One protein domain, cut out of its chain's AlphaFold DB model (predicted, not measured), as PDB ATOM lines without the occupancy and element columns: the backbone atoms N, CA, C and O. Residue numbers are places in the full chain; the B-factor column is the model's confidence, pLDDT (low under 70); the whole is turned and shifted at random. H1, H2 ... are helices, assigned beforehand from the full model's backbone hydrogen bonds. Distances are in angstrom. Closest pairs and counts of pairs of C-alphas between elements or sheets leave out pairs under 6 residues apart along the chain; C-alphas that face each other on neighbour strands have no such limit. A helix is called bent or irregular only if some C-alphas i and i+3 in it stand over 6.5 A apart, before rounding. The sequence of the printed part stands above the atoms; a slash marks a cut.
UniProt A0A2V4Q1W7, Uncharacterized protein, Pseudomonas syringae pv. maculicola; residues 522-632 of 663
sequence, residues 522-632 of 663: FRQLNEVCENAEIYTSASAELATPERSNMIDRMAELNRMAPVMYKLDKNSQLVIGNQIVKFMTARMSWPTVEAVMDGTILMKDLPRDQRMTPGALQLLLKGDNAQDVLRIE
ATOM      1  N   PHE A 522     221.841 209.044 182.868       92.44
ATOM      2  CA  PHE A 522     222.720 207.922 182.554       92.44
ATOM      3  C   PHE A 522     222.078 206.565 182.871       92.44
ATOM      4  O   PHE A 522     222.086 205.663 182.031       92.44
ATOM      5  N   ARG A 523     221.490 206.419 184.065       91.19
ATOM      6  CA  ARG A 523     220.832 205.176 184.488       91.19
ATOM      7  C   ARG A 523     219.616 204.865 183.619       91.19
ATOM      8  O   ARG A 523     219.449 203.715 183.219       91.19
ATOM      9  N   GLN A 524     218.829 205.878 183.250       92.06
ATOM     10  CA  GLN A 524     217.709 205.721 182.315       92.06
ATOM     11  C   GLN A 524     218.175 205.263 180.923       92.06
ATOM     12  O   GLN A 524     217.621 204.317 180.364       92.06
ATOM     13  N   LEU A 525     219.217 205.897 180.373       93.56
ATOM     14  CA  LEU A 525     219.804 205.519 179.085       93.56
ATOM     15  C   LEU A 525     220.333 204.079 179.108       93.56
ATOM     16  O   LEU A 525     220.127 203.330 178.152       93.56
ATOM     17  N   ASN A 526     221.002 203.682 180.195       92.81
ATOM     18  CA  ASN A 526     221.509 202.324 180.343       92.81
ATOM     19  C   ASN A 526     220.382 201.290 180.431       92.81
ATOM     20  O   ASN A 526     220.470 200.262 179.773       92.81
ATOM     21  N   GLU A 527     219.320 201.571 181.185       91.00
ATOM     22  CA  GLU A 527     218.160 200.682 181.307       91.00
ATOM     23  C   GLU A 527     217.500 200.420 179.942       91.00
ATOM     24  O   GLU A 527     217.213 199.273 179.604       91.00
ATOM     25  N   VAL A 528     217.335 201.455 179.107       93.62
ATOM     26  CA  VAL A 528     216.829 201.305 177.728       93.62
ATOM     27  C   VAL A 528     217.773 200.451 176.870       93.62
ATOM     28  O   VAL A 528     217.322 199.583 176.124       93.62
ATOM     29  N   CYS A 529     219.086 200.645 176.999       93.06
ATOM     30  CA  CYS A 529     220.084 199.862 176.267       93.06
ATOM     31  C   CYS A 529     220.157 198.390 176.718       93.06
ATOM     32  O   CYS A 529     220.355 197.499 175.893       93.06
ATOM     33  N   GLU A 530     219.995 198.107 178.011       90.56
ATOM     34  CA  GLU A 530     219.907 196.734 178.521       90.56
ATOM     35  C   GLU A 530     218.634 196.046 178.030       90.56
ATOM     36  O   GLU A 530     218.672 194.888 177.619       90.56
ATOM     37  N   ASN A 531     217.512 196.766 178.029       91.62
ATOM     38  CA  ASN A 531     216.241 196.224 177.573       91.62
ATOM     39  C   ASN A 531     216.257 195.913 176.067       91.62
ATOM     40  O   ASN A 531     215.724 194.878 175.677       91.62
ATOM     41  N   ALA A 532     216.944 196.712 175.245       90.88
ATOM     42  CA  ALA A 532     217.137 196.433 173.818       90.88
ATOM     43  C   ALA A 532     218.018 195.201 173.519       90.88
ATOM     44  O   ALA A 532     217.945 194.651 172.424       90.88
ATOM     45  N   GLU A 533     218.841 194.739 174.470       88.50
ATOM     46  CA  GLU A 533     219.574 193.465 174.340       88.50
ATOM     47  C   GLU A 533     218.671 192.253 174.650       88.50
ATOM     48  O   GLU A 533     218.938 191.144 174.189       88.50
ATOM     49  N   ILE A 534     217.606 192.452 175.438       87.19
ATOM     50  CA  ILE A 534     216.718 191.385 175.926       87.19
ATOM     51  C   ILE A 534     215.452 191.261 175.068       87.19
ATOM     52  O   ILE A 534     215.088 190.154 174.675       87.19
ATOM     53  N   TYR A 535     214.767 192.373 174.795       89.75
ATOM     54  CA  TYR A 535     213.488 192.413 174.088       89.75
ATOM     55  C   TYR A 535     213.693 192.769 172.616       89.75
ATOM     56  O   TYR A 535     214.390 193.721 172.285       89.75
ATOM     57  N   THR A 536     213.027 192.045 171.717       87.31
ATOM     58  CA  THR A 536     213.178 192.246 170.262       87.31
ATOM     59  C   THR A 536     212.513 193.537 169.769       87.31
ATOM     60  O   THR A 536     212.923 194.121 168.772       87.31
ATOM     61  N   SER A 537     211.464 193.979 170.457       86.88
ATOM     62  CA  SER A 537     210.630 195.131 170.107       86.88
ATOM     63  C   SER A 537     211.148 196.444 170.699       86.88
ATOM     64  O   SER A 537     210.568 197.487 170.406       86.88
ATOM     65  N   ALA A 538     212.175 196.384 171.549       88.25
ATOM     66  CA  ALA A 538     212.761 197.535 172.222       88.25
ATOM     67  C   ALA A 538     213.806 198.215 171.329       88.25
ATOM     68  O   ALA A 538     214.631 197.541 170.709       88.25
ATOM     69  N   SER A 539     213.792 199.549 171.267       87.50
ATOM     70  CA  SER A 539     214.741 200.322 170.459       87.50
ATOM     71  C   SER A 539     215.648 201.201 171.317       87.50
ATOM     72  O   SER A 539     215.202 202.113 172.009       87.50
ATOM     73  N   ALA A 540     216.960 200.985 171.200       87.19
ATOM     74  CA  ALA A 540     217.982 201.814 171.842       87.19
ATOM     75  C   ALA A 540     218.600 202.865 170.899       87.19
ATOM     76  O   ALA A 540     219.670 203.398 171.199       87.19
ATOM     77  N   GLU A 541     217.964 203.186 169.766       85.94
ATOM     78  CA  GLU A 541     218.538 204.089 168.752       85.94
ATOM     79  C   GLU A 541     218.869 205.487 169.288       85.94
ATOM     80  O   GLU A 541     219.907 206.050 168.940       85.94
ATOM     81  N   LEU A 542     218.003 206.034 170.144       85.62
ATOM     82  CA  LEU A 542     218.205 207.340 170.777       85.62
ATOM     83  C   LEU A 542     219.130 207.253 171.997       85.62
ATOM     84  O   LEU A 542     219.869 208.192 172.278       85.62
ATOM     85  N   ALA A 543     219.103 206.126 172.711       90.19
ATOM     86  CA  ALA A 543     219.825 205.967 173.967       90.19
ATOM     87  C   ALA A 543     221.316 205.646 173.767       90.19
ATOM     88  O   ALA A 543     222.170 206.137 174.506       90.19
ATOM     89  N   THR A 544     221.637 204.837 172.752       90.81
ATOM     90  CA  THR A 544     222.994 204.316 172.520       90.81
ATOM     91  C   THR A 544     224.029 205.419 172.266       90.81
ATOM     92  O   THR A 544     225.083 205.372 172.911       90.81
ATOM     93  N   PRO A 545     223.777 206.422 171.396       90.81
ATOM     94  CA  PRO A 545     224.758 207.468 171.110       90.81
ATOM     95  C   PRO A 545     225.016 208.369 172.319       90.81
ATOM     96  O   PRO A 545     226.168 208.581 172.686       90.81
ATOM     97  N   GLU A 546     223.956 208.841 172.982       91.12
ATOM     98  CA  GLU A 546     224.065 209.700 174.168       91.12
ATOM     99  C   GLU A 546     224.816 208.989 175.297       91.12
ATOM    100  O   GLU A 546     225.777 209.525 175.850       91.12
ATOM    101  N   ARG A 547     224.469 207.726 175.574       93.56
ATOM    102  CA  ARG A 547     225.181 206.919 176.573       93.56
ATOM    103  C   ARG A 547     226.653 206.727 176.213       93.56
ATOM    104  O   ARG A 547     227.515 206.831 177.081       93.56
ATOM    105  N   SER A 548     226.946 206.440 174.947       92.06
ATOM    106  CA  SER A 548     228.319 206.247 174.465       92.06
ATOM    107  C   SER A 548     229.150 207.520 174.616       92.06
ATOM    108  O   SER A 548     230.283 207.451 175.085       92.06
ATOM    109  N   ASN A 549     228.561 208.685 174.326       91.81
ATOM    110  CA  ASN A 549     229.194 209.984 174.541       91.81
ATOM    111  C   ASN A 549     229.475 210.244 176.028       91.81
ATOM    112  O   ASN A 549     230.544 210.748 176.367       91.81
ATOM    113  N   MET A 550     228.556 209.873 176.930       91.81
ATOM    114  CA  MET A 550     228.784 209.977 178.379       91.81
ATOM    115  C   MET A 550     229.938 209.075 178.842       91.81
ATOM    116  O   MET A 550     230.777 209.514 179.627       91.81
ATOM    117  N   ILE A 551     230.028 207.847 178.318       90.19
ATOM    118  CA  ILE A 551     231.132 206.921 178.616       90.19
ATOM    119  C   ILE A 551     232.467 207.479 178.108       90.19
ATOM    120  O   ILE A 551     233.455 207.460 178.842       90.19
ATOM    121  N   ASP A 552     232.512 208.005 176.882       90.56
ATOM    122  CA  ASP A 552     233.733 208.590 176.320       90.56
ATOM    123  C   ASP A 552     234.158 209.862 177.067       90.56
ATOM    124  O   ASP A 552     235.347 210.045 177.335       90.56
ATOM    125  N   ARG A 553     233.202 210.697 177.491       90.06
ATOM    126  CA  ARG A 553     233.473 211.856 178.352       90.06
ATOM    127  C   ARG A 553     234.062 211.426 179.694       90.06
ATOM    128  O   ARG A 553     235.046 212.006 180.147       90.06
ATOM    129  N   MET A 554     233.489 210.403 180.327       89.56
ATOM    130  CA  MET A 554     234.027 209.833 181.562       89.56
ATOM    131  C   MET A 554     235.448 209.294 181.346       89.56
ATOM    132  O   MET A 554     236.329 209.547 182.172       89.56
ATOM    133  N   ALA A 555     235.702 208.610 180.226       86.44
ATOM    134  CA  ALA A 555     237.032 208.121 179.880       86.44
ATOM    135  C   ALA A 555     238.035 209.279 179.750       86.44
ATOM    136  O   ALA A 555     239.097 209.240 180.372       86.44
ATOM    137  N   GLU A 556     237.677 210.344 179.031       87.56
ATOM    138  CA  GLU A 556     238.527 211.521 178.843       87.56
ATOM    139  C   GLU A 556     238.860 212.224 180.170       87.56
ATOM    140  O   GLU A 556     240.033 212.482 180.458       87.56
ATOM    141  N   LEU A 557     237.859 212.451 181.032       86.44
ATOM    142  CA  LEU A 557     238.051 213.047 182.363       86.44
ATOM    143  C   LEU A 557     239.018 212.231 183.235       86.44
ATOM    144  O   LEU A 557     239.786 212.787 184.024       86.44
ATOM    145  N   ASN A 558     239.026 210.909 183.053       81.38
ATOM    146  CA  ASN A 558     239.900 209.981 183.762       81.38
ATOM    147  C   ASN A 558     241.233 209.708 183.046       81.38
ATOM    148  O   ASN A 558     241.984 208.828 183.472       81.38
ATOM    149  N   ARG A 559     241.567 210.478 181.998       81.81
ATOM    150  CA  ARG A 559     242.777 210.303 181.168       81.81
ATOM    151  C   ARG A 559     242.876 208.913 180.530       81.81
ATOM    152  O   ARG A 559     243.969 208.400 180.295       81.81
ATOM    153  N   MET A 560     241.730 208.302 180.264       79.38
ATOM    154  CA  MET A 560     241.590 207.071 179.498       79.38
ATOM    155  C   MET A 560     241.266 207.430 178.045       79.38
ATOM    156  O   MET A 560     240.701 208.485 177.763       79.38
ATOM    157  N   ALA A 561     241.642 206.567 177.102       77.00
ATOM    158  CA  ALA A 561     241.335 206.810 175.699       77.00
ATOM    159  C   ALA A 561     239.828 206.595 175.444       77.00
ATOM    160  O   ALA A 561     239.349 205.494 175.727       77.00
ATOM    161  N   PRO A 562     239.096 207.580 174.892       82.38
ATOM    162  CA  PRO A 562     237.726 207.373 174.436       82.38
ATOM    163  C   PRO A 562     237.731 206.469 173.197       82.38
ATOM    164  O   PRO A 562     238.541 206.647 172.276       82.38
ATOM    165  N   VAL A 563     236.856 205.466 173.188       82.44
ATOM    166  CA  VAL A 563     236.799 204.445 172.128       82.44
ATOM    167  C   VAL A 563     235.381 204.236 171.608       82.44
ATOM    168  O   VAL A 563     235.237 203.814 170.464       82.44
ATOM    169  N   MET A 564     234.342 204.556 172.384       84.25
ATOM    170  CA  MET A 564     232.965 204.214 172.024       84.25
ATOM    171  C   MET A 564     232.539 204.878 170.712       84.25
ATOM    172  O   MET A 564     231.938 204.217 169.867       84.25
ATOM    173  N   TYR A 565     232.935 206.130 170.472       86.12
ATOM    174  CA  TYR A 565     232.639 206.855 169.231       86.12
ATOM    175  C   TYR A 565     233.208 206.204 167.959       86.12
ATOM    176  O   TYR A 565     232.745 206.514 166.864       86.12
ATOM    177  N   LYS A 566     234.226 205.338 168.074       84.75
ATOM    178  CA  LYS A 566     234.839 204.639 166.929       84.75
ATOM    179  C   LYS A 566     234.081 203.379 166.525       84.75
ATOM    180  O   LYS A 566     234.365 202.827 165.470       84.75
ATOM    181  N   LEU A 567     233.194 202.895 167.387       84.50
ATOM    182  CA  LEU A 567     232.467 201.647 167.206       84.50
ATOM    183  C   LEU A 567     231.168 201.878 166.423       84.50
ATOM    184  O   LEU A 567     230.591 202.966 166.463       84.50
ATOM    185  N   ASP A 568     230.674 200.838 165.752       86.94
ATOM    186  CA  ASP A 568     229.342 200.850 165.149       86.94
ATOM    187  C   ASP A 568     228.236 200.829 166.222       86.94
ATOM    188  O   ASP A 568     228.468 200.485 167.381       86.94
ATOM    189  N   LYS A 569     227.000 201.175 165.838       84.00
ATOM    190  CA  LYS A 569     225.871 201.287 166.779       84.00
ATOM    191  C   LYS A 569     225.583 199.990 167.547       84.00
ATOM    192  O   LYS A 569     225.258 200.056 168.730       84.00
ATOM    193  N   ASN A 570     225.712 198.824 166.911       85.31
ATOM    194  CA  ASN A 570     225.440 197.549 167.578       85.31
ATOM    195  C   ASN A 570     226.567 197.210 168.562       85.31
ATOM    196  O   ASN A 570     226.299 196.806 169.694       85.31
ATOM    197  N   SER A 571     227.821 197.460 168.180       83.62
ATOM    198  CA  SER A 571     228.959 197.358 169.099       83.62
ATOM    199  C   SER A 571     228.848 198.306 170.284       83.62
ATOM    200  O   SER A 571     229.101 197.896 171.414       83.62
ATOM    201  N   GLN A 572     228.445 199.559 170.059       87.75
ATOM    202  CA  GLN A 572     228.229 200.539 171.126       87.75
ATOM    203  C   GLN A 572     227.173 200.068 172.134       87.75
ATOM    204  O   GLN A 572     227.324 200.290 173.339       87.75
ATOM    205  N   LEU A 573     226.122 199.390 171.663       87.81
ATOM    206  CA  LEU A 573     225.101 198.805 172.528       87.81
ATOM    207  C   LEU A 573     225.697 197.706 173.419       87.81
ATOM    208  O   LEU A 573     225.643 197.817 174.646       87.81
ATOM    209  N   VAL A 574     226.315 196.691 172.804       85.62
ATOM    210  CA  VAL A 574     226.843 195.509 173.504       85.62
ATOM    211  C   VAL A 574     228.002 195.884 174.424       85.62
ATOM    212  O   VAL A 574     227.962 195.595 175.619       85.62
ATOM    213  N   ILE A 575     229.022 196.569 173.905       84.25
ATOM    214  CA  ILE A 575     230.206 196.962 174.682       84.25
ATOM    215  C   ILE A 575     229.818 197.961 175.772       84.25
ATOM    216  O   ILE A 575     230.293 197.839 176.900       84.25
ATOM    217  N   GLY A 576     228.905 198.894 175.485       87.25
ATOM    218  CA  GLY A 576     228.389 199.822 176.488       87.25
ATOM    219  C   GLY A 576     227.699 199.095 177.646       87.25
ATOM    220  O   GLY A 576     228.011 199.376 178.801       87.25
ATOM    221  N   ASN A 577     226.849 198.097 177.356       88.19
ATOM    222  CA  ASN A 577     226.223 197.259 178.387       88.19
ATOM    223  C   ASN A 577     227.286 196.524 179.223       88.19
ATOM    224  O   ASN A 577     227.182 196.473 180.447       88.19
ATOM    225  N   GLN A 578     228.337 195.989 178.593       81.75
ATOM    226  CA  GLN A 578     229.419 195.299 179.307       81.75
ATOM    227  C   GLN A 578     230.237 196.237 180.204       81.75
ATOM    228  O   GLN A 578     230.566 195.863 181.329       81.75
ATOM    229  N   ILE A 579     230.539 197.457 179.746       84.12
ATOM    230  CA  ILE A 579     231.247 198.463 180.550       84.12
ATOM    231  C   ILE A 579     230.438 198.792 181.806       84.12
ATOM    232  O   ILE A 579     230.983 198.755 182.908       84.12
ATOM    233  N   VAL A 580     229.135 199.051 181.664       86.06
ATOM    234  CA  VAL A 580     228.288 199.381 182.818       86.06
ATOM    235  C   VAL A 580     228.146 198.186 183.757       86.06
ATOM    236  O   VAL A 580     228.353 198.352 184.955       86.06
ATOM    237  N   LYS A 581     227.930 196.968 183.238       80.19
ATOM    238  CA  LYS A 581     227.916 195.734 184.049       80.19
ATOM    239  C   LYS A 581     229.222 195.542 184.828       80.19
ATOM    240  O   LYS A 581     229.200 195.147 185.991       80.19
ATOM    241  N   PHE A 582     230.365 195.846 184.217       77.44
ATOM    242  CA  PHE A 582     231.673 195.777 184.870       77.44
ATOM    243  C   PHE A 582     231.838 196.826 185.980       77.44
ATOM    244  O   PHE A 582     232.479 196.546 186.998       77.44
ATOM    245  N   MET A 583     231.268 198.018 185.796       78.19
ATOM    246  CA  MET A 583     231.271 199.091 186.791       78.19
ATOM    247  C   MET A 583     230.352 198.767 187.971       78.19
ATOM    248  O   MET A 583     230.801 198.812 189.115       78.19
ATOM    249  N   THR A 584     229.108 198.362 187.713       78.38
ATOM    250  CA  THR A 584     228.127 198.014 188.756       78.38
ATOM    251  C   THR A 584     228.509 196.754 189.532       78.38
ATOM    252  O   THR A 584     228.091 196.570 190.667       78.38
ATOM    253  N   ALA A 585     229.336 195.877 188.951       69.88
ATOM    254  CA  ALA A 585     229.877 194.721 189.663       69.88
ATOM    255  C   ALA A 585     230.870 195.105 190.777       69.88
ATOM    256  O   ALA A 585     231.091 194.312 191.693       69.88
ATOM    257  N   ARG A 586     231.485 196.294 190.700       69.69
ATOM    258  CA  ARG A 586     232.474 196.781 191.681       69.69
ATOM    259  C   ARG A 586     231.993 197.963 192.511       69.69
ATOM    260  O   ARG A 586     232.523 198.193 193.592       69.69
ATOM    261  N   MET A 587     231.051 198.731 191.985       76.88
ATOM    262  CA  MET A 587     230.626 200.011 192.535       76.88
ATOM    263  C   MET A 587     229.111 200.060 192.640       76.88
ATOM    264  O   MET A 587     228.408 199.525 191.786       76.88
ATOM    265  N   SER A 588     228.622 200.785 193.641       80.81
ATOM    266  CA  SER A 588     227.194 201.066 193.748       80.81
ATOM    267  C   SER A 588     226.721 202.034 192.665       80.81
ATOM    268  O   SER A 588     227.502 202.865 192.193       80.81
ATOM    269  N   TRP A 589     225.439 201.974 192.297       84.12
ATOM    270  CA  TRP A 589     224.848 202.886 191.304       84.12
ATOM    271  C   TRP A 589     225.133 204.376 191.570       84.12
ATOM    272  O   TRP A 589     225.614 205.029 190.647       84.12
ATOM    273  N   PRO A 590     224.971 204.914 192.798       86.50
ATOM    274  CA  PRO A 590     225.310 206.312 193.080       86.50
ATOM    275  C   PRO A 590     226.778 206.650 192.798       86.50
ATOM    276  O   PRO A 590     227.102 207.749 192.355       86.50
ATOM    277  N   THR A 591     227.687 205.701 193.034       84.56
ATOM    278  CA  THR A 591     229.114 205.865 192.729       84.56
ATOM    279  C   THR A 591     229.362 205.849 191.222       84.56
ATOM    280  O   THR A 591     230.129 206.669 190.727       84.56
ATOM    281  N   VAL A 592     228.701 204.953 190.481       85.81
ATOM    282  CA  VAL A 592     228.771 204.902 189.009       85.81
ATOM    283  C   VAL A 592     228.301 206.228 188.413       85.81
ATOM    284  O   VAL A 592     228.995 206.797 187.576       85.81
ATOM    285  N   GLU A 593     227.159 206.739 188.872       87.62
ATOM    286  CA  GLU A 593     226.586 208.013 188.425       87.62
ATOM    287  C   GLU A 593     227.531 209.183 188.720       87.62
ATOM    288  O   GLU A 593     227.873 209.940 187.815       87.62
ATOM    289  N   ALA A 594     228.066 209.259 189.944       86.44
ATOM    290  CA  ALA A 594     229.031 210.285 190.330       86.44
ATOM    291  C   ALA A 594     230.289 210.299 189.441       86.44
ATOM    292  O   ALA A 594     230.833 211.372 189.152       86.44
ATOM    293  N   VAL A 595     230.747 209.124 188.996       86.81
ATOM    294  CA  VAL A 595     231.900 209.001 188.094       86.81
ATOM    295  C   VAL A 595     231.544 209.364 186.655       86.81
ATOM    296  O   VAL A 595     232.343 210.012 185.981       86.81
ATOM    297  N   MET A 596     230.349 208.995 186.187       86.94
ATOM    298  CA  MET A 596     229.868 209.368 184.853       86.94
ATOM    299  C   MET A 596     229.673 210.880 184.712       86.94
ATOM    300  O   MET A 596     230.042 211.453 183.687       86.94
ATOM    301  N   ASP A 597     229.184 211.541 185.762       84.00
ATOM    302  CA  ASP A 597     229.023 212.998 185.798       84.00
ATOM    303  C   ASP A 597     230.358 213.743 185.989       84.00
ATOM    304  O   ASP A 597     230.437 214.959 185.801       84.00
ATOM    305  N   GLY A 598     231.429 213.026 186.349       80.75
ATOM    306  CA  GLY A 598     232.756 213.594 186.590       80.75
ATOM    307  C   GLY A 598     232.918 214.282 187.946       80.75
ATOM    308  O   GLY A 598     233.909 214.980 188.156       80.75
ATOM    309  N   THR A 599     231.968 214.100 188.870       84.06
ATOM    310  CA  THR A 599     232.059 214.634 190.243       84.06
ATOM    311  C   THR A 599     233.127 213.917 191.067       84.06
ATOM    312  O   THR A 599     233.792 214.536 191.894       84.06
ATOM    313  N   ILE A 600     233.317 212.622 190.804       84.62
ATOM    314  CA  ILE A 600     234.367 211.790 191.387       84.62
ATOM    315  C   ILE A 600     235.198 211.231 190.241       84.62
ATOM    316  O   ILE A 600     234.664 210.666 189.288       84.62
ATOM    317  N   LEU A 601     236.518 211.365 190.328       83.25
ATOM    318  CA  LEU A 601     237.407 210.733 189.364       83.25
ATOM    319  C   LEU A 601     237.745 209.316 189.830       83.25
ATOM    320  O   LEU A 601     237.840 209.028 191.022       83.25
ATOM    321  N   MET A 602     238.037 208.428 188.886       79.25
ATOM    322  CA  MET A 602     238.476 207.053 189.148       79.25
ATOM    323  C   MET A 602     239.711 207.001 190.060       79.25
ATOM    324  O   MET A 602     239.908 206.037 190.795       79.25
ATOM    325  N   LYS A 603     240.542 208.052 190.058       76.25
ATOM    326  CA  LYS A 603     241.710 208.188 190.945       76.25
ATOM    327  C   LYS A 603     241.344 208.442 192.417       76.25
ATOM    328  O   LYS A 603     242.201 208.236 193.275       76.25
ATOM    329  N   ASP A 604     240.130 208.908 192.691       77.69
ATOM    330  CA  ASP A 604     239.654 209.286 194.027       77.69
ATOM    331  C   ASP A 604     238.915 208.121 194.709       77.69
ATOM    332  O   ASP A 604     238.755 208.108 195.927       77.69
ATOM    333  N   LEU A 605     238.531 207.097 193.941       77.56
ATOM    334  CA  LEU A 605     237.887 205.892 194.459       77.56
ATOM    335  C   LEU A 605     238.857 204.985 195.241       77.56
ATOM    336  O   LEU A 605     240.067 205.021 195.008       77.56
ATOM    337  N   PRO A 606     238.365 204.123 196.144       72.62
ATOM    338  CA  PRO A 606     239.136 203.021 196.721       72.62
ATOM    339  C   PRO A 606     239.755 202.127 195.635       72.62
ATOM    340  O   PRO A 606     239.179 201.973 194.560       72.62
ATOM    341  N   ARG A 607     240.945 201.559 195.879       61.16
ATOM    342  CA  ARG A 607     241.711 200.807 194.856       61.16
ATOM    343  C   ARG A 607     240.937 199.621 194.267       61.16
ATOM    344  O   ARG A 607     241.086 199.339 193.087       61.16
ATOM    345  N   ASP A 608     240.096 198.981 195.067       60.84
ATOM    346  CA  ASP A 608     239.196 197.878 194.712       60.84
ATOM    347  C   ASP A 608     238.064 198.279 193.748       60.84
ATOM    348  O   ASP A 608     237.511 197.425 193.054       60.84
ATOM    349  N   GLN A 609     237.753 199.573 193.663       63.47
ATOM    350  CA  GLN A 609     236.654 200.123 192.864       63.47
ATOM    351  C   GLN A 609     237.127 200.815 191.578       63.47
ATOM    352  O   GLN A 609     236.309 201.163 190.730       63.47
ATOM    353  N   ARG A 610     238.441 201.013 191.396       67.19
ATOM    354  CA  ARG A 610     238.990 201.726 190.230       67.19
ATOM    355  C   ARG A 610     238.974 200.858 188.979       67.19
ATOM    356  O   ARG A 610     239.302 199.674 189.017       67.19
ATOM    357  N   MET A 611     238.709 201.483 187.836       64.06
ATOM    358  CA  MET A 611     239.047 200.908 186.536       64.06
ATOM    359  C   MET A 611     240.471 201.309 186.152       64.06
ATOM    360  O   MET A 611     240.812 202.492 186.170       64.06
ATOM    361  N   THR A 612     241.316 200.344 185.782       61.88
ATOM    362  CA  THR A 612     242.639 200.666 185.237       61.88
ATOM    363  C   THR A 612     242.537 201.236 183.823       61.88
ATOM    364  O   THR A 612     241.649 200.836 183.064       61.88
ATOM    365  N   PRO A 613     243.491 202.092 183.402       55.69
ATOM    366  CA  PRO A 613     243.570 202.604 182.031       55.69
ATOM    367  C   PRO A 613     243.567 201.500 180.956       55.69
ATOM    368  O   PRO A 613     243.083 201.713 179.848       55.69
ATOM    369  N   GLY A 614     244.070 200.306 181.297       52.75
ATOM    370  CA  GLY A 614     244.081 199.132 180.424       52.75
ATOM    371  C   GLY A 614     242.807 198.281 180.455       52.75
ATOM    372  O   GLY A 614     242.585 197.537 179.506       52.75
ATOM    373  N   ALA A 615     241.953 198.382 181.482       54.72
ATOM    374  CA  ALA A 615     240.759 197.537 181.617       54.72
ATOM    375  C   ALA A 615     239.756 197.756 180.477       54.72
ATOM    376  O   ALA A 615     239.235 196.791 179.922       54.72
ATOM    377  N   LEU A 616     239.540 199.014 180.076       59.22
ATOM    378  CA  LEU A 616     238.666 199.354 178.948       59.22
ATOM    379  C   LEU A 616     239.223 198.790 177.632       59.22
ATOM    380  O   LEU A 616     238.489 198.176 176.866       59.22
ATOM    381  N   GLN A 617     240.539 198.888 177.410       55.81
ATOM    382  CA  GLN A 617     241.202 198.272 176.253       55.81
ATOM    383  C   GLN A 617     241.168 196.738 176.288       55.81
ATOM    384  O   GLN A 617     241.172 196.114 175.233       55.81
ATOM    385  N   LEU A 618     241.148 196.121 177.471       55.50
ATOM    386  CA  LEU A 618     241.084 194.667 177.627       55.50
ATOM    387  C   LEU A 618     239.672 194.129 177.357       55.50
ATOM    388  O   LEU A 618     239.535 193.113 176.681       55.50
ATOM    389  N   LEU A 619     238.634 194.846 177.804       54.31
ATOM    390  CA  LEU A 619     237.229 194.558 177.477       54.31
ATOM    391  C   LEU A 619     236.970 194.637 175.963       54.31
ATOM    392  O   LEU A 619     236.198 193.850 175.425       54.31
ATOM    393  N   LEU A 620     237.681 195.528 175.269       53.12
ATOM    394  CA  LEU A 620     237.650 195.678 173.810       53.12
ATOM    395  C   LEU A 620     238.500 194.638 173.049       53.12
ATOM    396  O   LEU A 620     238.404 194.556 171.829       53.12
ATOM    397  N   LYS A 621     239.349 193.860 173.738       49.72
ATOM    398  CA  LYS A 621     240.246 192.854 173.135       49.72
ATOM    399  C   LYS A 621     239.693 191.427 173.141       49.72
ATOM    400  O   LYS A 621     240.347 190.566 172.556       49.72
ATOM    401  N   GLY A 622     238.556 191.165 173.790       45.62
ATOM    402  CA  GLY A 622     237.928 189.838 173.794       45.62
ATOM    403  C   GLY A 622     237.490 189.401 172.391       45.62
ATOM    404  O   GLY A 622     237.131 190.248 171.575       45.62
ATOM    405  N   ASP A 623     237.505 188.095 172.111       40.28
ATOM    406  CA  ASP A 623     237.259 187.530 170.771       40.28
ATOM    407  C   ASP A 623     235.932 188.009 170.146       40.28
ATOM    408  O   ASP A 623     235.902 188.370 168.975       40.28
ATOM    409  N   ASN A 624     234.875 188.187 170.951       40.81
ATOM    410  CA  ASN A 624     233.595 188.744 170.488       40.81
ATOM    411  C   ASN A 624     233.671 190.222 170.055       40.81
ATOM    412  O   ASN A 624     232.896 190.644 169.207       40.81
ATOM    413  N   ALA A 625     234.574 191.026 170.627       39.28
ATOM    414  CA  ALA A 625     234.799 192.412 170.205       39.28
ATOM    415  C   ALA A 625     235.725 192.479 168.977       39.28
ATOM    416  O   ALA A 625     235.563 193.348 168.123       39.28
ATOM    417  N   GLN A 626     236.663 191.531 168.847       38.31
ATOM    418  CA  GLN A 626     237.526 191.421 167.669       38.31
ATOM    419  C   GLN A 626     236.792 190.895 166.435       38.31
ATOM    420  O   GLN A 626     237.074 191.371 165.338       38.31
ATOM    421  N   ASP A 627     235.846 189.967 166.582       38.69
ATOM    422  CA  ASP A 627     235.050 189.466 165.456       38.69
ATOM    423  C   ASP A 627     234.163 190.559 164.846       38.69
ATOM    424  O   ASP A 627     233.982 190.591 163.631       38.69
ATOM    425  N   VAL A 628     233.702 191.525 165.650       39.16
ATOM    426  CA  VAL A 628     232.981 192.701 165.138       39.16
ATOM    427  C   VAL A 628     233.929 193.707 164.469       39.16
ATOM    428  O   VAL A 628     233.611 194.238 163.407       39.16
ATOM    429  N   LEU A 629     235.143 193.894 165.004       32.88
ATOM    430  CA  LEU A 629     236.181 194.739 164.389       32.88
ATOM    431  C   LEU A 629     236.790 194.137 163.104       32.88
ATOM    432  O   LEU A 629     237.326 194.869 162.271       32.88
ATOM    433  N   ARG A 630     236.715 192.812 162.909       32.59
ATOM    434  CA  ARG A 630     237.216 192.121 161.705       32.59
ATOM    435  C   ARG A 630     236.352 192.353 160.467       32.59
ATOM    436  O   ARG A 630     236.896 192.336 159.366       32.59
ATOM    437  N   ILE A 631     235.056 192.634 160.628       31.36
ATOM    438  CA  ILE A 631     234.144 192.879 159.495       31.36
ATOM    439  C   ILE A 631     234.577 194.121 158.687       31.36
ATOM    440  O   ILE A 631     234.352 194.179 157.478       31.36
ATOM    441  N   GLU A 632     235.282 195.079 159.297       33.84
ATOM    442  CA  GLU A 632     235.766 196.272 158.589       33.84
ATOM    443  C   GLU A 632     237.084 196.071 157.821       33.84
ATOM    444  O   GLU A 632     237.322 196.785 156.842       33.84
TER     445      GLU A 632
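AT A GLANCE: This is residues 522 to 632 of the 663 residues of an uncharacterized protein of Pseudomonas syringae pv. maculicola (UniProt A0A2V4Q1W7). Look first for H3, which runs through the middle of a small pile of crossed helices: H1 crosses it on one side, the loosely placed H5 and H6 lie on the opposite side, and H2 crosses it on a further side, touching H1 but apart from H5 and H6. Short H4 sits near the last residues of H3, reaching to H1 and H2. The 111 printed residues hold six named helices, H1 to H6 in chain order, and no named strand; the class is all helix. The whole is compact, with a radius of gyration of the C-alphas of 13.6 A and spans of 38 by 29 by 21 A.

HOW THE PARTS SIT: Begin at the hub, H3, residues 569 to 584. Its residues 573 to 580 touch H1, residues 522 to 534, at a steep tilt of 63 degrees; the closest C-alphas, of Glu 530 and Asn 577, are 6.3 A apart. Its residues 569 to 576 touch H2, residues 543 to 557, closest at Thr 544 and Leu 573, C-alphas 5.9 A apart. H2 touches H4, residues 589 to 596, at Met 554 and Met 596, C-alphas 5.3 A apart. H3 only just touches H5, residues 613 to 619, and H6, residues 623 to 630, with 3 pairs of C-alphas within 8 A each; the closest are Ile 579 and Leu 616, 7.6 A, and Ser 571 and Val 628, 7.3 A. H1 and H5 are apart. Every O i to N i+4 pair is within hydrogen-bond range in H1, H2, H3 and H4, against 2 of 3 in H5 and 3 of 4 in H6.

IN THESE COORDINATES: Find C-alpha 522 at (222.720, 207.922, 182.554), where H1 begins its 18.8 A. H2 is 21.3 A long. H3 runs 22.3 A from C-alpha 569 at (225.871, 201.287, 166.779). H4 is 10.4 A and H5 11.2 A; H5 is only just irregular, C-alphas 613 and 616 being 6.6 A apart. H6, 10.2 A, ends at C-alpha 630, (237.216, 192.121, 161.705).

THE WHOLE: The C-alphas of Ser 537 and Asp 604, the two farthest apart, are 40.2 A apart. The printed part has no cut. The links H2 to H3 and H4 to H5 are long. pLDDT is under 70 at residues 585 to 586 and 607 to 632.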